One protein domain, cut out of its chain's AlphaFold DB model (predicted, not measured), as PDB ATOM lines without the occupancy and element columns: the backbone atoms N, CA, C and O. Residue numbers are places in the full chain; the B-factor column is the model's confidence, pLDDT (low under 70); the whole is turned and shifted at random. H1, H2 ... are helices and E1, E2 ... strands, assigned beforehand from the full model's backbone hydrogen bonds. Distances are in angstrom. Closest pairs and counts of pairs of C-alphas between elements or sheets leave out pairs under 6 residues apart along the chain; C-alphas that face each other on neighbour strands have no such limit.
ATOM      1  N   GLY A 163      81.332 137.758 109.329       87.50
ATOM      2  CA  GLY A 163      81.540 136.373 109.761       87.50
ATOM      3  C   GLY A 163      82.462 135.532 108.869       87.50
ATOM      4  O   GLY A 163      82.863 134.444 109.281       87.50
ATOM      5  N   LEU A 164      82.815 135.990 107.661       84.50
ATOM      6  CA  LEU A 164      83.669 135.221 106.743       84.50
ATOM      7  C   LEU A 164      85.166 135.311 107.068       84.50
ATOM      8  O   LEU A 164      85.954 134.568 106.481       84.50
ATOM      9  N   SER A 165      85.587 136.233 107.941       81.69
ATOM     10  CA  SER A 165      86.994 136.432 108.333       81.69
ATOM     11  C   SER A 165      87.987 136.635 107.168       81.69
ATOM     12  O   SER A 165      89.209 136.562 107.335       81.69
ATOM     13  N   LEU A 166      87.506 136.931 105.951       83.44
ATOM     14  CA  LEU A 166      88.345 137.090 104.750       83.44
ATOM     15  C   LEU A 166      89.242 138.337 104.820       83.44
ATOM     16  O   LEU A 166      90.242 138.433 104.092       83.44
ATOM     17  N   ARG A 167      88.900 139.275 105.712       81.25
ATOM     18  CA  ARG A 167      89.531 140.590 105.876       81.25
ATOM     19  C   ARG A 167      90.194 140.809 107.243       81.25
ATOM     20  O   ARG A 167      90.716 141.892 107.495       81.25
ATOM     21  N   ASP A 168      90.284 139.780 108.088       81.00
ATOM     22  CA  ASP A 168      90.846 139.895 109.449       81.00
ATOM     23  C   ASP A 168      92.326 140.287 109.456       81.00
ATOM     24  O   ASP A 168      92.830 140.919 110.382       81.00
ATOM     25  N   LYS A 169      93.057 139.926 108.399       78.94
ATOM     26  CA  LYS A 169      94.471 140.280 108.271       78.94
ATOM     27  C   LYS A 169      94.597 141.672 107.661       78.94
ATOM     28  O   LYS A 169      94.181 141.873 106.524       78.94
ATOM     29  N   ALA A 170      95.308 142.578 108.338       75.44
ATOM     30  CA  ALA A 170      95.590 143.937 107.848       75.44
ATOM     31  C   ALA A 170      96.143 143.958 106.408       75.44
ATOM     32  O   ALA A 170      95.728 144.750 105.567       75.44
ATOM     33  N   LYS A 171      97.022 143.005 106.066       76.25
ATOM     34  CA  LYS A 171      97.541 142.868 104.696       76.25
ATOM     35  C   LYS A 171      96.457 142.556 103.654       76.25
ATOM     36  O   LYS A 171      96.654 142.885 102.494       76.25
ATOM     37  N   HIS A 172      95.357 141.899 104.023       80.69
ATOM     38  CA  HIS A 172      94.258 141.629 103.096       80.69
ATOM     39  C   HIS A 172      93.380 142.855 102.878       80.69
ATOM     40  O   HIS A 172      92.899 143.016 101.767       80.69
ATOM     41  N   ARG A 173      93.247 143.737 103.877       74.81
ATOM     42  CA  ARG A 173      92.566 145.036 103.738       74.81
ATOM     43  C   ARG A 173      93.301 145.972 102.779       74.81
ATOM     44  O   ARG A 173      92.676 146.677 102.003       74.81
ATOM     45  N   ASN A 174      94.634 145.885 102.754       71.06
ATOM     46  CA  ASN A 174      95.474 146.602 101.781       71.06
ATOM     47  C   ASN A 174      95.288 146.137 100.334       71.06
ATOM     48  O   ASN A 174      95.697 146.833  99.408       71.06
ATOM     49  N   ALA A 175      94.725 144.947 100.125       71.31
ATOM     50  CA  ALA A 175      94.216 144.583  98.819       71.31
ATOM     51  C   ALA A 175      92.797 145.150  98.754       71.31
ATOM     52  O   ALA A 175      91.887 144.587  99.355       71.31
ATOM     53  N   VAL A 176      92.630 146.292  98.091       68.31
ATOM     54  CA  VAL A 176      91.314 146.909  97.890       68.31
ATOM     55  C   VAL A 176      90.456 145.921  97.104       68.31
ATOM     56  O   VAL A 176      90.646 145.781  95.907       68.31
ATOM     57  N   LEU A 177      89.602 145.167  97.797       76.88
ATOM     58  CA  LEU A 177      88.783 144.089  97.230       76.88
ATOM     59  C   LEU A 177      87.332 144.164  97.710       76.88
ATOM     60  O   LEU A 177      86.554 143.293  97.365       76.88
ATOM     61  N   PHE A 178      86.956 145.154  98.525       79.56
ATOM     62  CA  PHE A 178      85.669 145.120  99.224       79.56
ATOM     63  C   PHE A 178      84.456 145.255  98.308       79.56
ATOM     64  O   PHE A 178      83.500 144.507  98.452       79.56
ATOM     65  N   GLU A 179      84.498 146.195  97.365       80.81
ATOM     66  CA  GLU A 179      83.424 146.347  96.378       80.81
ATOM     67  C   GLU A 179      83.277 145.062  95.547       80.81
ATOM     68  O   GLU A 179      82.174 144.551  95.366       80.81
ATOM     69  N   ASP A 180      84.406 144.479  95.134       84.19
ATOM     70  CA  ASP A 180      84.431 143.197  94.427       84.19
ATOM     71  C   ASP A 180      83.942 142.035  95.329       84.19
ATOM     72  O   ASP A 180      83.288 141.112  94.842       84.19
ATOM     73  N   ASP A 181      84.225 142.064  96.640       87.06
ATOM     74  CA  ASP A 181      83.748 141.082  97.622       87.06
ATOM     75  C   ASP A 181      82.225 141.162  97.753       87.06
ATOM     76  O   ASP A 181      81.566 140.126  97.751       87.06
ATOM     77  N   GLU A 182      81.651 142.364  97.845       86.19
ATOM     78  CA  GLU A 182      80.202 142.569  97.895       86.19
ATOM     79  C   GLU A 182      79.531 141.926  96.673       86.19
ATOM     80  O   GLU A 182      78.640 141.078  96.806       86.19
ATOM     81  N   ASP A 183      80.018 142.258  95.477       84.06
ATOM     82  CA  ASP A 183      79.506 141.711  94.224       84.06
ATOM     83  C   ASP A 183      79.653 140.185  94.161       84.06
ATOM     84  O   ASP A 183      78.685 139.464  93.899       84.06
ATOM     85  N   PHE A 184      80.850 139.662  94.423       87.50
ATOM     86  CA  PHE A 184      81.138 138.237  94.285       87.50
ATOM     87  C   PHE A 184      80.462 137.381  95.361       87.50
ATOM     88  O   PHE A 184      79.965 136.292  95.085       87.50
ATOM     89  N   ILE A 185      80.459 137.839  96.611       87.19
ATOM     90  CA  ILE A 185      80.019 137.037  97.752       87.19
ATOM     91  C   ILE A 185      78.510 137.147  97.947       87.19
ATOM     92  O   ILE A 185      77.866 136.110  98.175       87.19
ATOM     93  N   LEU A 186      77.965 138.368  97.886       85.12
ATOM     94  CA  LEU A 186      76.563 138.641  98.200       85.12
ATOM     95  C   LEU A 186      75.669 138.596  96.973       85.12
ATOM     96  O   LEU A 186      74.583 138.026  97.059       85.12
ATOM     97  N   ARG A 187      76.105 139.177  95.850       81.19
ATOM     98  CA  ARG A 187      75.250 139.324  94.662       81.19
ATOM     99  C   ARG A 187      75.338 138.118  93.725       81.19
ATOM    100  O   ARG A 187      74.331 137.725  93.149       81.19
ATOM    101  N   ARG A 188      76.495 137.454  93.643       78.81
ATOM    102  CA  ARG A 188      76.709 136.246  92.819       78.81
ATOM    103  C   ARG A 188      76.598 134.938  93.613       78.81
ATOM    104  O   ARG A 188      77.482 134.086  93.590       78.81
ATOM    105  N   ARG A 189      75.496 134.749  94.351       63.19
ATOM    106  CA  ARG A 189      75.296 133.543  95.194       63.19
ATOM    107  C   ARG A 189      75.178 132.236  94.399       63.19
ATOM    108  O   ARG A 189      75.395 131.170  94.980       63.19
ATOM    109  N   GLU A 190      74.836 132.317  93.118       65.38
ATOM    110  CA  GLU A 190      74.559 131.171  92.242       65.38
ATOM    111  C   GLU A 190      75.809 130.597  91.559       65.38
ATOM    112  O   GLU A 190      75.768 129.461  91.085       65.38
ATOM    113  N   ASP A 191      76.942 131.306  91.610       71.19
ATOM    114  CA  ASP A 191      78.207 130.925  90.966       71.19
ATOM    115  C   ASP A 191      78.950 129.824  91.746       71.19
ATOM    116  O   ASP A 191      80.153 129.901  91.976       71.19
ATOM    117  N   LYS A 192      78.256 128.785  92.219       83.12
ATOM    118  CA  LYS A 192      78.927 127.640  92.847       83.12
ATOM    119  C   LYS A 192      79.694 126.853  91.793       83.12
ATOM    120  O   LYS A 192      79.128 126.458  90.772       83.12
ATOM    121  N   LEU A 193      80.955 126.553  92.083       88.19
ATOM    122  CA  LEU A 193      81.772 125.713  91.226       88.19
ATOM    123  C   LEU A 193      81.194 124.294  91.188       88.19
ATOM    124  O   LEU A 193      80.939 123.678  92.222       88.19
ATOM    125  N   ARG A 194      81.024 123.761  89.979       86.44
ATOM    126  CA  ARG A 194      80.669 122.359  89.742       86.44
ATOM    127  C   ARG A 194      81.831 121.675  89.039       86.44
ATOM    128  O   ARG A 194      82.511 122.298  88.228       86.44
ATOM    129  N   PHE A 195      82.066 120.404  89.358       87.25
ATOM    130  CA  PHE A 195      83.045 119.619  88.615       87.25
ATOM    131  C   PHE A 195      82.505 119.343  87.209       87.25
ATOM    132  O   PHE A 195      81.467 118.698  87.060       87.25
ATOM    133  N   ASP A 196      83.208 119.840  86.196       85.19
ATOM    134  CA  ASP A 196      82.894 119.588  84.795       85.19
ATOM    135  C   ASP A 196      83.777 118.453  84.262       85.19
ATOM    136  O   ASP A 196      84.954 118.636  83.946       85.19
ATOM    137  N   ALA A 197      83.185 117.262  84.162       83.88
ATOM    138  CA  ALA A 197      83.860 116.073  83.655       83.88
ATOM    139  C   ALA A 197      84.206 116.164  82.157       83.88
ATOM    140  O   ALA A 197      85.096 115.451  81.709       83.88
ATOM    141  N   GLN A 198      83.522 117.013  81.381       82.75
ATOM    142  CA  GLN A 198      83.795 117.181  79.949       82.75
ATOM    143  C   GLN A 198      84.981 118.116  79.717       82.75
ATOM    144  O   GLN A 198      85.796 117.888  78.821       82.75
ATOM    145  N   ALA A 199      85.091 119.164  80.533       81.31
ATOM    146  CA  ALA A 199      86.225 120.078  80.498       81.31
ATOM    147  C   ALA A 199      87.477 119.504  81.188       81.31
ATOM    148  O   ALA A 199      88.592 119.957  80.914       81.31
ATOM    149  N   PHE A 200      87.322 118.510  82.066       87.81
ATOM    150  CA  PHE A 200      88.443 117.779  82.648       87.81
ATOM    151  C   PHE A 200      89.080 116.837  81.614       87.81
ATOM    152  O   PHE A 200      88.489 115.848  81.191       87.81
ATOM    153  N   GLN A 201      90.319 117.136  81.223       82.25
ATOM    154  CA  GLN A 201      91.105 116.297  80.319       82.25
ATOM    155  C   GLN A 201      92.321 115.733  81.055       82.25
ATOM    156  O   GLN A 201      93.300 116.452  81.285       82.25
ATOM    157  N   GLU A 202      92.292 114.434  81.363       76.88
ATOM    158  CA  GLU A 202      93.371 113.728  82.078       76.88
ATOM    159  C   GLU A 202      94.743 113.865  81.401       76.88
ATOM    160  O   GLU A 202      95.772 113.873  82.074       76.88
ATOM    161  N   SER A 203      94.768 114.035  80.076       73.19
ATOM    162  CA  SER A 203      95.992 114.252  79.295       73.19
ATOM    163  C   SER A 203      96.717 115.559  79.633       73.19
ATOM    164  O   SER A 203      97.918 115.670  79.389       73.19
ATOM    165  N   THR A 204      96.011 116.549  80.186       74.38
ATOM    166  CA  THR A 204      96.560 117.872  80.537       74.38
ATOM    167  C   THR A 204      96.670 118.090  82.043       74.38
ATOM    168  O   THR A 204      97.553 118.819  82.497       74.38
ATOM    169  N   CYS A 205      95.795 117.455  82.821       79.75
ATOM    170  CA  CYS A 205      95.774 117.535  84.272       79.75
ATOM    171  C   CYS A 205      95.272 116.203  84.830       79.75
ATOM    172  O   CYS A 205      94.080 115.924  84.778       79.75
ATOM    173  N   SER A 206      96.171 115.383  85.373       81.25
ATOM    174  CA  SER A 206      95.818 114.063  85.909       81.25
ATOM    175  C   SER A 206      95.144 114.110  87.284       81.25
ATOM    176  O   SER A 206      94.545 113.128  87.706       81.25
ATOM    177  N   ASP A 207      95.227 115.239  87.995       89.75
ATOM    178  CA  ASP A 207      94.652 115.404  89.332       89.75
ATOM    179  C   ASP A 207      93.418 116.319  89.286       89.75
ATOM    180  O   ASP A 207      93.507 117.504  88.944       89.75
ATOM    181  N   SER A 208      92.256 115.779  89.657       89.94
ATOM    182  CA  SER A 208      90.989 116.518  89.699       89.94
ATOM    183  C   SER A 208      91.014 117.677  90.699       89.94
ATOM    184  O   SER A 208      90.385 118.708  90.461       89.94
ATOM    185  N   ARG A 209      91.794 117.573  91.784       92.75
ATOM    186  CA  ARG A 209      91.947 118.639  92.789       92.75
ATOM    187  C   ARG A 209      92.693 119.827  92.204       92.75
ATOM    188  O   ARG A 209      92.324 120.972  92.455       92.75
ATOM    189  N   VAL A 210      93.709 119.563  91.379       91.94
ATOM    190  CA  VAL A 210      94.433 120.610  90.649       91.94
ATOM    191  C   VAL A 210      93.484 121.322  89.694       91.94
ATOM    192  O   VAL A 210      93.432 122.550  89.704       91.94
ATOM    193  N   TYR A 211      92.686 120.571  88.934       91.94
ATOM    194  CA  TYR A 211      91.673 121.142  88.048       91.94
ATOM    195  C   TYR A 211      90.664 122.017  88.815       91.94
ATOM    196  O   TYR A 211      90.442 123.168  88.444       91.94
ATOM    197  N   LEU A 212      90.118 121.530  89.933       93.44
ATOM    198  CA  LEU A 212      89.182 122.288  90.771       93.44
ATOM    199  C   LEU A 212      89.794 123.581  91.318       93.44
ATOM    200  O   LEU A 212      89.157 124.632  91.266       93.44
ATOM    201  N   ILE A 213      91.041 123.533  91.799       94.81
ATOM    202  CA  ILE A 213      91.760 124.730  92.251       94.81
ATOM    203  C   ILE A 213      91.931 125.714  91.095       94.81
ATOM    204  O   ILE A 213      91.739 126.911  91.298       94.81
ATOM    205  N   GLN A 214      92.269 125.247  89.892       92.38
ATOM    206  CA  GLN A 214      92.398 126.113  88.717       92.38
ATOM    207  C   GLN A 214      91.072 126.795  88.371       92.38
ATOM    208  O   GLN A 214      91.062 128.013  88.198       92.38
ATOM    209  N   GLN A 215      89.966 126.049  88.339       91.88
ATOM    210  CA  GLN A 215      88.643 126.603  88.040       91.88
ATOM    211  C   GLN A 215      88.177 127.594  89.115       91.88
ATOM    212  O   GLN A 215      87.760 128.705  88.792       91.88
ATOM    213  N   ALA A 216      88.335 127.253  90.396       93.44
ATOM    214  CA  ALA A 216      88.025 128.163  91.498       93.44
ATOM    215  C   ALA A 216      88.889 129.431  91.449       93.44
ATOM    216  O   ALA A 216      88.404 130.536  91.691       93.44
ATOM    217  N   THR A 217      90.174 129.282  91.112       93.44
ATOM    218  CA  THR A 217      91.089 130.414  90.945       93.44
ATOM    219  C   THR A 217      90.642 131.306  89.800       93.44
ATOM    220  O   THR A 217      90.622 132.520  89.972       93.44
ATOM    221  N   LEU A 218      90.253 130.732  88.662       90.19
ATOM    222  CA  LEU A 218      89.763 131.486  87.515       90.19
ATOM    223  C   LEU A 218      88.493 132.274  87.865       90.19
ATOM    224  O   LEU A 218      88.468 133.484  87.662       90.19
ATOM    225  N   ALA A 219      87.489 131.623  88.457       89.25
ATOM    226  CA  ALA A 219      86.232 132.263  88.849       89.25
ATOM    227  C   ALA A 219      86.460 133.445  89.803       89.25
ATOM    228  O   ALA A 219      85.956 134.546  89.575       89.25
ATOM    229  N   VAL A 220      87.289 133.241  90.833       91.25
ATOM    230  CA  VAL A 220      87.692 134.309  91.751       91.25
ATOM    231  C   VAL A 220      88.419 135.411  90.981       91.25
ATOM    232  O   VAL A 220      88.023 136.564  91.048       91.25
ATOM    233  N   MET A 221      89.448 135.099  90.196       87.94
ATOM    234  CA  MET A 221      90.215 136.121  89.476       87.94
ATOM    235  C   MET A 221      89.368 136.972  88.527       87.94
ATOM    236  O   MET A 221      89.591 138.178  88.460       87.94
ATOM    237  N   LEU A 222      88.398 136.375  87.833       84.69
ATOM    238  CA  LEU A 222      87.464 137.107  86.979       84.69
ATOM    239  C   LEU A 222      86.589 138.070  87.792       84.69
ATOM    240  O   LEU A 222      86.340 139.190  87.350       84.69
ATOM    241  N   ALA A 223      86.170 137.675  88.994       85.62
ATOM    242  CA  ALA A 223      85.412 138.542  89.890       85.62
ATOM    243  C   ALA A 223      86.235 139.725  90.432       85.62
ATOM    244  O   ALA A 223      85.686 140.806  90.598       85.62
ATOM    245  N   TYR A 224      87.548 139.552  90.628       86.12
ATOM    246  CA  TYR A 224      88.462 140.604  91.109       86.12
ATOM    247  C   TYR A 224      89.311 141.225  89.985       86.12
ATOM    248  O   TYR A 224      90.410 141.733  90.232       86.12
ATOM    249  N   ALA A 225      88.846 141.173  88.732       81.38
ATOM    250  CA  ALA A 225      89.619 141.630  87.577       81.38
ATOM    251  C   ALA A 225      90.032 143.110  87.691       81.38
ATOM    252  O   ALA A 225      91.179 143.448  87.394       81.38
ATOM    253  N   LYS A 226      89.139 143.978  88.198       77.25
ATOM    254  CA  LYS A 226      89.425 145.406  88.438       77.25
ATOM    255  C   LYS A 226      90.606 145.586  89.390       77.25
ATOM    256  O   LYS A 226      91.570 146.281  89.073       77.25
ATOM    257  N   SER A 227      90.567 144.885  90.517       79.25
ATOM    258  CA  SER A 227      91.617 144.919  91.534       79.25
ATOM    259  C   SER A 227      92.957 144.364  91.038       79.25
ATOM    260  O   SER A 227      94.023 144.764  91.508       79.25
ATOM    261  N   LEU A 228      92.928 143.459  90.056       78.69
ATOM    262  CA  LEU A 228      94.122 142.869  89.456       78.69
ATOM    263  C   LEU A 228      94.827 143.780  88.445       78.69
ATOM    264  O   LEU A 228      96.052 143.699  88.346       78.69
ATOM    265  N   LEU A 229      94.101 144.647  87.729       72.44
ATOM    266  CA  LEU A 229      94.668 145.534  86.697       72.44
ATOM    267  C   LEU A 229      95.797 146.425  87.234       72.44
ATOM    268  O   LEU A 229      96.771 146.692  86.532       72.44
ATOM    269  N   HIS A 230      95.691 146.840  88.495       68.50
ATOM    270  CA  HIS A 230      96.641 147.747  89.141       68.50
ATOM    271  C   HIS A 230      97.502 147.057  90.209       68.50
ATOM    272  O   HIS A 230      98.279 147.709  90.909       68.50
ATOM    273  N   ALA A 231      97.394 145.732  90.348       70.19
ATOM    274  CA  ALA A 231      98.098 145.001  91.388       70.19
ATOM    275  C   ALA A 231      99.605 144.880  91.078       70.19
ATOM    276  O   ALA A 231      99.990 144.268  90.076       70.19
ATOM    277  N   PRO A 232     100.505 145.357  91.960       67.75
ATOM    278  CA  PRO A 232     101.933 145.187  91.745       67.75
ATOM    279  C   PRO A 232     102.341 143.714  91.853       67.75
ATOM    280  O   PRO A 232     101.714 142.901  92.536       67.75
ATOM    281  N   ALA A 233     103.469 143.357  91.230       64.00
ATOM    282  CA  ALA A 233     103.929 141.971  91.192       64.00
ATOM    283  C   ALA A 233     104.120 141.354  92.592       64.00
ATOM    284  O   ALA A 233     103.917 140.158  92.759       64.00
ATOM    285  N   LYS A 234     104.462 142.128  93.620       65.56
ATOM    286  CA  LYS A 234     104.629 141.625  94.994       65.56
ATOM    287  C   LYS A 234     103.543 142.164  95.934       65.56
ATOM    288  O   LYS A 234     103.857 142.650  97.011       65.56
ATOM    289  N   SER A 235     102.279 142.107  95.521       70.69
ATOM    290  CA  SER A 235     101.149 142.558  96.338       70.69
ATOM    291  C   SER A 235     100.613 141.481  97.288       70.69
ATOM    292  O   SER A 235     100.732 140.271  97.067       70.69
ATOM    293  N   CYS A 236      99.978 141.944  98.363       80.38
ATOM    294  CA  CYS A 236      99.201 141.132  99.294       80.38
ATOM    295  C   CYS A 236      97.934 140.527  98.665       80.38
ATOM    296  O   CYS A 236      97.411 139.556  99.217       80.38
ATOM    297  N   ILE A 237      97.509 141.022  97.491       84.69
ATOM    298  CA  ILE A 237      96.319 140.555  96.765       84.69
ATOM    299  C   ILE A 237      96.343 139.043  96.553       84.69
ATOM    300  O   ILE A 237      95.335 138.384  96.746       84.69
ATOM    301  N   TRP A 238      97.506 138.453  96.255       87.44
ATOM    302  CA  TRP A 238      97.600 137.019  95.978       87.44
ATOM    303  C   TRP A 238      97.288 136.178  97.213       87.44
ATOM    304  O   TRP A 238      96.709 135.105  97.097       87.44
ATOM    305  N   SER A 239      97.654 136.674  98.402       87.56
ATOM    306  CA  SER A 239      97.260 136.022  99.653       87.56
ATOM    307  C   SER A 239      95.753 136.159  99.846       87.56
ATOM    308  O   SER A 239      95.089 135.157 100.064       87.56
ATOM    309  N   SER A 240      95.205 137.359  99.661       89.50
ATOM    310  CA  SER A 240      93.767 137.620  99.761       89.50
ATOM    311  C   SER A 240      92.926 136.750  98.813       89.50
ATOM    312  O   SER A 240      91.898 136.210  99.223       89.50
ATOM    313  N   LEU A 241      93.371 136.568  97.566       91.44
ATOM    314  CA  LEU A 241      92.700 135.735  96.566       91.44
ATOM    315  C   LEU A 241      92.759 134.250  96.928       91.44
ATOM    316  O   LEU A 241      91.773 133.553  96.742       91.44
ATOM    317  N   MET A 242      93.859 133.770  97.513       93.38
ATOM    318  CA  MET A 242      93.948 132.380  97.974       93.38
ATOM    319  C   MET A 242      92.893 132.063  99.045       93.38
ATOM    320  O   MET A 242      92.257 131.015  98.986       93.38
ATOM    321  N   TYR A 243      92.657 132.988  99.983       92.19
ATOM    322  CA  TYR A 243      91.585 132.860 100.983       92.19
ATOM    323  C   TYR A 243      90.195 132.854 100.337       92.19
ATOM    324  O   TYR A 243      89.341 132.058 100.719       92.19
ATOM    325  N   ARG A 244      89.982 133.679  99.307       92.81
ATOM    326  CA  ARG A 244      88.724 133.707  98.544       92.81
ATOM    327  C   ARG A 244      88.500 132.430  97.742       92.81
ATOM    328  O   ARG A 244      87.375 131.952  97.696       92.81
ATOM    329  N   VAL A 245      89.555 131.845  97.176       94.75
ATOM    330  CA  VAL A 245      89.499 130.539  96.502       94.75
ATOM    331  C   VAL A 245      89.127 129.438  97.488       94.75
ATOM    332  O   VAL A 245      88.229 128.653  97.195       94.75
ATOM    333  N   ALA A 246      89.748 129.411  98.672       94.81
ATOM    334  CA  ALA A 246      89.390 128.461  99.725       94.81
ATOM    335  C   ALA A 246      87.901 128.571 100.086       94.81
ATOM    336  O   ALA A 246      87.169 127.585 100.059       94.81
ATOM    337  N   HIS A 247      87.439 129.793 100.339       92.62
ATOM    338  CA  HIS A 247      86.044 130.068 100.652       92.62
ATOM    339  C   HIS A 247      85.090 129.685  99.507       92.62
ATOM    340  O   HIS A 247      84.038 129.095  99.741       92.62
ATOM    341  N   HIS A 248      85.454 129.973  98.257       93.62
ATOM    342  CA  HIS A 248      84.652 129.611  97.092       93.62
ATOM    343  C   HIS A 248      84.520 128.088  96.936       93.62
ATOM    344  O   HIS A 248      83.420 127.588  96.699       93.62
ATOM    345  N   LEU A 249      85.608 127.339  97.148       94.56
ATOM    346  CA  LEU A 249      85.586 125.875  97.164       94.56
ATOM    347  C   LEU A 249      84.690 125.338  98.295       94.56
ATOM    348  O   LEU A 249      83.837 124.487  98.049       94.56
ATOM    349  N   GLN A 250      84.806 125.885  99.509       93.19
ATOM    350  CA  GLN A 250      83.950 125.508 100.644       93.19
ATOM    351  C   GLN A 250      82.465 125.760 100.351       93.19
ATOM    352  O   GLN A 250      81.629 124.874 100.523       93.19
ATOM    353  N   ARG A 251      82.120 126.947  99.832       90.31
ATOM    354  CA  ARG A 251      80.739 127.295  99.447       90.31
ATOM    355  C   ARG A 251      80.180 126.424  98.325       90.31
ATOM    356  O   ARG A 251      78.960 126.259  98.229       90.31
ATOM    357  N   SER A 252      81.061 125.887  97.488       92.19
ATOM    358  CA  SER A 252      80.717 124.964  96.407       92.19
ATOM    359  C   SER A 252      80.505 123.526  96.896       92.19
ATOM    360  O   SER A 252      80.063 122.685  96.123       92.19
ATOM    361  N   GLY A 253      80.735 123.250  98.186       92.25
ATOM    362  CA  GLY A 253      80.473 121.954  98.813       92.25
ATOM    363  C   GLY A 253      81.661 120.994  98.804       92.25
ATOM    364  O   GLY A 253      81.491 119.828  99.153       92.25
ATOM    365  N   PHE A 254      82.858 121.453  98.427       93.56
ATOM    366  CA  PHE A 254      84.058 120.621  98.505       93.56
ATOM    367  C   PHE A 254      84.509 120.456  99.961       93.56
ATOM    368  O   PHE A 254      84.570 121.423 100.725       93.56
ATOM    369  N   THR A 255      84.825 119.220 100.341       91.12
ATOM    370  CA  THR A 255      85.271 118.857 101.691       91.12
ATOM    371  C   THR A 255      86.772 119.078 101.870       91.12
ATOM    372  O   THR A 255      87.523 119.183 100.900       91.12
ATOM    373  N   ASP A 256      87.219 119.144 103.128       91.69
ATOM    374  CA  ASP A 256      88.639 119.218 103.502       91.69
ATOM    375  C   ASP A 256      89.403 120.384 102.856       91.69
ATOM    376  O   ASP A 256      90.583 120.273 102.511       91.69
ATOM    377  N   VAL A 257      88.715 121.518 102.696       95.44
ATOM    378  CA  VAL A 257      89.303 122.770 102.218       95.44
ATOM    379  C   VAL A 257      89.738 123.619 103.401       95.44
ATOM    380  O   VAL A 257      88.920 123.984 104.247       95.44
ATOM    381  N   SER A 258      91.015 123.985 103.453       93.50
ATOM    382  CA  SER A 258      91.537 124.859 104.508       93.50
ATOM    383  C   SER A 258      92.778 125.624 104.062       93.50
ATOM    384  O   SER A 258      93.398 125.299 103.051       93.50
ATOM    385  N   ILE A 259      93.157 126.654 104.820       92.50
ATOM    386  CA  ILE A 259      94.464 127.301 104.678       92.50
ATOM    387  C   ILE A 259      95.283 127.037 105.934       92.50
ATOM    388  O   ILE A 259      94.889 127.418 107.034       92.50
ATOM    389  N   ALA A 260      96.451 126.428 105.754       90.62
ATOM    390  CA  ALA A 260      97.424 126.205 106.811       90.62
ATOM    391  C   ALA A 260      98.595 127.184 106.663       90.62
ATOM    392  O   ALA A 260      99.218 127.266 105.608       90.62
ATOM    393  N   GLU A 261      98.929 127.916 107.726       83.75
ATOM    394  CA  GLU A 261     100.121 128.789 107.761       83.75
ATOM    395  C   GLU A 261     101.417 127.996 108.008       83.75
ATOM    396  O   GLU A 261     102.513 128.470 107.713       83.75
ATOM    397  N   HIS A 262     101.290 126.786 108.559       80.81
ATOM    398  CA  HIS A 262     102.402 125.885 108.845       80.81
ATOM    399  C   HIS A 262     102.001 124.454 108.492       80.81
ATOM    400  O   HIS A 262     101.145 123.864 109.148       80.81
ATOM    401  N   VAL A 263     102.643 123.888 107.473       79.00
ATOM    402  CA  VAL A 263     102.472 122.482 107.092       79.00
ATOM    403  C   VAL A 263     103.660 121.688 107.628       79.00
ATOM    404  O   VAL A 263     104.818 122.041 107.397       79.00
ATOM    405  N   ARG A 264     103.385 120.619 108.384       77.94
ATOM    406  CA  ARG A 264     104.424 119.767 108.983       77.94
ATOM    407  C   ARG A 264     105.312 119.187 107.873       77.94
ATOM    408  O   ARG A 264     104.801 118.617 106.921       77.94
ATOM    409  N   GLY A 265     106.632 119.334 107.999       74.38
ATOM    410  CA  GLY A 265     107.598 118.848 107.003       74.38
ATOM    411  C   GLY A 265     107.947 119.843 105.888       74.38
ATOM    412  O   GLY A 265     108.941 119.640 105.195       74.38
ATOM    413  N   VAL A 266     107.222 120.960 105.759       70.62
ATOM    414  CA  VAL A 266     107.582 122.039 104.829       70.62
ATOM    415  C   VAL A 266     108.493 123.037 105.547       70.62
ATOM    416  O   VAL A 266     108.124 123.624 106.561       70.62
ATOM    417  N   LYS A 267     109.711 123.232 105.024       67.62
ATOM    418  CA  LYS A 267     110.715 124.135 105.626       67.62
ATOM    419  C   LYS A 267     110.313 125.613 105.561       67.62
ATOM    420  O   LYS A 267     110.758 126.407 106.386       67.62
ATOM    421  N   HIS A 268     109.494 125.992 104.583       65.00
ATOM    422  CA  HIS A 268     109.064 127.372 104.391       65.00
ATOM    423  C   HIS A 268     107.750 127.647 105.125       65.00
ATOM    424  O   HIS A 268     106.752 126.962 104.918       65.00
ATOM    425  N   LYS A 269     107.753 128.685 105.969       77.00
ATOM    426  CA  LYS A 269     106.553 129.216 106.623       77.00
ATOM    427  C   LYS A 269     105.757 130.032 105.609       77.00
ATOM    428  O   LYS A 269     105.945 131.245 105.501       77.00
ATOM    429  N   GLU A 270     104.928 129.364 104.819       83.31
ATOM    430  CA  GLU A 270     103.985 130.040 103.938       83.31
ATOM    431  C   GLU A 270     102.580 129.454 104.029       83.31
ATOM    432  O   GLU A 270     102.388 128.240 104.112       83.31
ATOM    433  N   ALA A 271     101.597 130.355 103.965       88.00
ATOM    434  CA  ALA A 271     100.200 129.995 103.821       88.00
ATOM    435  C   ALA A 271     100.026 129.036 102.633       88.00
ATOM    436  O   ALA A 271     100.521 129.289 101.533       88.00
ATOM    437  N   THR A 272      99.331 127.936 102.879       92.25
ATOM    438  CA  THR A 272      99.151 126.838 101.937       92.25
ATOM    439  C   THR A 272      97.678 126.476 101.896       92.25
ATOM    440  O   THR A 272      97.089 126.197 102.939       92.25
ATOM    441  N   LEU A 273      97.088 126.504 100.703       94.88
ATOM    442  CA  LEU A 273      95.730 126.027 100.470       94.88
ATOM    443  C   LEU A 273      95.751 124.500 100.377       94.88
ATOM    444  O   LEU A 273      96.527 123.931  99.610       94.88
ATOM    445  N   LEU A 274      94.895 123.864 101.165       94.25
ATOM    446  CA  LEU A 274      94.672 122.428 101.206       94.25
ATOM    447  C   LEU A 274      93.301 122.121 100.601       94.25
ATOM    448  O   LEU A 274      92.330 122.790 100.945       94.25
ATOM    449  N   LEU A 275      93.236 121.123  99.723       95.25
ATOM    450  CA  LEU A 275      92.003 120.550  99.178       95.25
ATOM    451  C   LEU A 275      92.170 119.031  99.147       95.25
ATOM    452  O   LEU A 275      92.950 118.523  98.341       95.25
ATOM    453  N   GLN A 276      91.466 118.311 100.027       91.75
ATOM    454  CA  GLN A 276      91.467 116.836 100.057       91.75
ATOM    455  C   GLN A 276      92.890 116.238 100.019       91.75
ATOM    456  O   GLN A 276      93.242 115.411  99.172       91.75
ATOM    457  N   GLY A 277      93.759 116.750 100.895       86.94
ATOM    458  CA  GLY A 277      95.162 116.336 101.017       86.94
ATOM    459  C   GLY A 277      96.121 116.912  99.965       86.94
ATOM    460  O   GLY A 277      97.330 116.921 100.200       86.94
ATOM    461  N   TYR A 278      95.624 117.453  98.847       92.00
ATOM    462  CA  TYR A 278      96.458 118.213  97.918       92.00
ATOM    463  C   TYR A 278      96.789 119.582  98.511       92.00
ATOM    464  O   TYR A 278      95.927 120.228  99.106       92.00
ATOM    465  N   HIS A 279      98.029 120.034  98.336       91.75
ATOM    466  CA  HIS A 279      98.502 121.300  98.880       91.75
ATOM    467  C   HIS A 279      99.074 122.199  97.783       91.75
ATOM    468  O   HIS A 279      99.957 121.802  97.024       91.75
ATOM    469  N   ILE A 280      98.612 123.447  97.731       93.06
ATOM    470  CA  ILE A 280      99.197 124.497  96.900       93.06
ATOM    471  C   ILE A 280      99.682 125.632  97.791       93.06
ATOM    472  O   ILE A 280      98.920 126.314  98.478       93.06
ATOM    473  N   SER A 281     100.996 125.818  97.812       91.94
ATOM    474  CA  SER A 281     101.606 126.876  98.601       91.94
ATOM    475  C   SER A 281     101.335 128.248  97.979       91.94
ATOM    476  O   SER A 281     101.123 128.357  96.768       91.94
ATOM    477  N   ARG A 282     101.374 129.321  98.778       89.50
ATOM    478  CA  ARG A 282     101.149 130.695  98.295       89.50
ATOM    479  C   ARG A 282     102.022 131.032  97.083       89.50
ATOM    480  O   ARG A 282     101.539 131.643  96.134       89.50
ATOM    481  N   SER A 283     103.302 130.657  97.103       88.12
ATOM    482  CA  SER A 283     104.214 130.914  95.986       88.12
ATOM    483  C   SER A 283     103.783 130.217  94.686       88.12
ATOM    484  O   SER A 283     103.828 130.840  93.623       88.12
ATOM    485  N   ASN A 284     103.307 128.972  94.758       91.31
ATOM    486  CA  ASN A 284     102.772 128.246  93.604       91.31
ATOM    487  C   ASN A 284     101.397 128.770  93.171       91.31
ATOM    488  O   ASN A 284     101.163 128.939  91.976       91.31
ATOM    489  N   PHE A 285     100.539 129.145  94.119       92.94
ATOM    490  CA  PHE A 285      99.265 129.806  93.842       92.94
ATOM    491  C   PHE A 285      99.466 131.128  93.083       92.94
ATOM    492  O   PHE A 285      98.860 131.345  92.038       92.94
ATOM    493  N   SER A 286     100.407 131.981  93.511       90.06
ATOM    494  CA  SER A 286     100.747 133.207  92.775       90.06
ATOM    495  C   SER A 286     101.207 132.936  91.336       90.06
ATOM    496  O   SER A 286     100.945 133.757  90.455       90.06
ATOM    497  N   LYS A 287     101.923 131.830  91.080       89.69
ATOM    498  CA  LYS A 287     102.329 131.449  89.714       89.69
ATOM    499  C   LYS A 287     101.115 131.039  88.887       89.69
ATOM    500  O   LYS A 287     100.989 131.512  87.759       89.69
ATOM    501  N   LEU A 288     100.225 130.230  89.463       91.19
ATOM    502  CA  LEU A 288      98.977 129.818  88.829       91.19
ATOM    503  C   LEU A 288      98.135 131.035  88.427       91.19
ATOM    504  O   LEU A 288      97.780 131.162  87.257       91.19
ATOM    505  N   CYS A 289      97.902 131.978  89.346       89.44
ATOM    506  CA  CYS A 289      97.142 133.191  89.040       89.44
ATOM    507  C   CYS A 289      97.728 133.948  87.846       89.44
ATOM    508  O   CYS A 289      97.008 134.339  86.935       89.44
ATOM    509  N   ARG A 290      99.053 134.124  87.799       85.50
ATOM    510  CA  ARG A 290      99.702 134.807  86.667       85.50
ATOM    511  C   ARG A 290      99.562 134.049  85.358       85.50
ATOM    512  O   ARG A 290      99.443 134.686  84.317       85.50
ATOM    513  N   GLN A 291      99.641 132.722  85.389       86.69
ATOM    514  CA  GLN A 291      99.463 131.904  84.194       86.69
ATOM    515  C   GLN A 291      98.044 132.050  83.644       86.69
ATOM    516  O   GLN A 291      97.896 132.278  82.447       86.69
ATOM    517  N   LEU A 292      97.030 131.987  84.511       85.56
ATOM    518  CA  LEU A 292      95.634 132.208  84.133       85.56
ATOM    519  C   LEU A 292      95.422 133.631  83.609       85.56
ATOM    520  O   LEU A 292      94.940 133.798  82.497       85.56
ATOM    521  N   LEU A 293      95.899 134.649  84.333       80.38
ATOM    522  CA  LEU A 293      95.786 136.047  83.908       80.38
ATOM    523  C   LEU A 293      96.408 136.282  82.529       80.38
ATOM    524  O   LEU A 293      95.816 136.964  81.706       80.38
ATOM    525  N   ARG A 294      97.588 135.714  82.248       79.56
ATOM    526  CA  ARG A 294      98.224 135.834  80.926       79.56
ATOM    527  C   ARG A 294      97.377 135.219  79.815       79.56
ATOM    528  O   ARG A 294      97.333 135.794  78.734       79.56
ATOM    529  N   LYS A 295      96.734 134.073  80.068       72.94
ATOM    530  CA  LYS A 295      95.838 133.430  79.097       72.94
ATOM    531  C   LYS A 295      94.610 134.304  78.831       72.94
ATOM    532  O   LYS A 295      94.336 134.599  77.677       72.94
ATOM    533  N   GLU A 296      93.957 134.796  79.880       66.62
ATOM    534  CA  GLU A 296      92.762 135.646  79.759       66.62
ATOM    535  C   GLU A 296      93.069 137.006  79.113       66.62
ATOM    536  O   GLU A 296      92.358 137.468  78.226       66.62
ATOM    537  N   VAL A 297      94.183 137.639  79.486       60.75
ATOM    538  CA  VAL A 297      94.619 138.908  78.887       60.75
ATOM    539  C   VAL A 297      94.990 138.730  77.413       60.75
ATOM    540  O   VAL A 297      94.703 139.621  76.617       60.75
ATOM    541  N   ALA A 298      95.580 137.596  77.021       54.91
ATOM    542  CA  ALA A 298      95.824 137.292  75.610       54.91
ATOM    543  C   ALA A 298      94.508 137.163  74.822       54.91
ATOM    544  O   ALA A 298      94.418 137.672  73.709       54.91
ATOM    545  N   VAL A 299      93.473 136.564  75.420       52.03
ATOM    546  CA  VAL A 299      92.130 136.469  74.825       52.03
ATOM    547  C   VAL A 299      91.464 137.848  74.710       52.03
ATOM    548  O   VAL A 299      90.814 138.124  73.706       52.03
ATOM    549  N   LEU A 300      91.661 138.747  75.678       41.16
ATOM    550  CA  LEU A 300      91.125 140.113  75.619       41.16
ATOM    551  C   LEU A 300      91.830 140.990  74.571       41.16
ATOM    552  O   LEU A 300      91.156 141.740  73.873       41.16
ATOM    553  N   HIS A 301      93.153 140.876  74.408       42.72
ATOM    554  CA  HIS A 301      93.890 141.628  73.380       42.72
ATOM    555  C   HIS A 301      93.636 141.107  71.956       42.72
ATOM    556  O   HIS A 301      93.743 141.875  71.009       42.72
ATOM    557  N   LEU A 302      93.277 139.831  71.791       39.59
ATOM    558  CA  LEU A 302      92.888 139.260  70.493       39.59
ATOM    559  C   LEU A 302      91.480 139.684  70.036       39.59
ATOM    560  O   LEU A 302      91.154 139.515  68.866       39.59
ATOM    561  N   ASN A 303      90.661 140.224  70.943       35.78
ATOM    562  CA  ASN A 303      89.286 140.651  70.675       35.78
ATOM    563  C   ASN A 303      89.106 142.180  70.708       35.78
ATOM    564  O   ASN A 303      87.972 142.660  70.683       35.78
TER     565      ASN A 303
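AT A GLANCE: This is residues 163 to 303 of the 305 residues of an uncharacterized protein of Hondaea fermentalgiana (UniProt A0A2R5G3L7). Three crossed helices, H3, H5 and H6, make the core and cover one face of a small sheet, E1 E2 E3, as two layers; short H1, H2 and H4 lie away from the sheet. Residues 297 to 303, of which 297 to 301 belong to H6, stick out. The 141 printed residues include six named helices and three strands, in the order H1 H2 H3 H4 H5 E1 E2 E3 H6, mostly helix. The antiparallel sheet is a meander, each strand the neighbour of the one before. The whole is compact, with a radius of gyration of the C-alphas of 14.9 A and spans of 44 by 36 by 29 A.

IN THESE COORDINATES: H1 is residues 170 to 173, from C-alpha 170 at (95.590, 143.937, 107.848), and H2 178 to 187. H3, 208 to 223, is 22.7 A long; H4 is 225 to 229; H5, 237 to 251, is 20.6 A. E1 is 257 to 260, E2 272 to 275 and E3 278 to 281. H6, 282 to 301, is 28.2 A, ending at (93.890, 141.628, 73.380).

HOW THE PARTS SIT: H3 and H5, the hubs, touch at a steep tilt of 64 degrees, closest at the C-alphas of Ala 216 and Val 245, 5.7 A. H6 touches H5 about perpendicular, at 89 degrees, closest at C-alphas 238 and 286, 5.9 A, and H3 at C-alphas 218 and 292, 6.8 A. H5 is on the sheet at a height of 9.0 A. Hairpin E1 and E2 has N 260 and O 272 at 2.9 A; hairpin E2 and E3 has N 280 and O 273 at 2.8 A. H1 only just touches H5, and H2 only just touches H3, with 3 pairs of C-alphas within 8 A each, closest at C-alphas 172 and 240, 5.2 A, and 184 and 223, 6.1 A. H4 is close to H2 but not clearly touching, C-alphas 180 and 227 being 7.9 A apart. In H2 to H6 every O i to N i+4 pair is within hydrogen-bond range; H1 is too short for one.

THE WHOLE: The C-alphas farthest apart, of Arg 264 and Asn 303, are 46.2 A apart. The printed part has no cut; the links H2 to H3 and E1 to E2 are long. Mean pLDDT of the printed part is 82.4, with 17 residues under 70, among them 296 to 303.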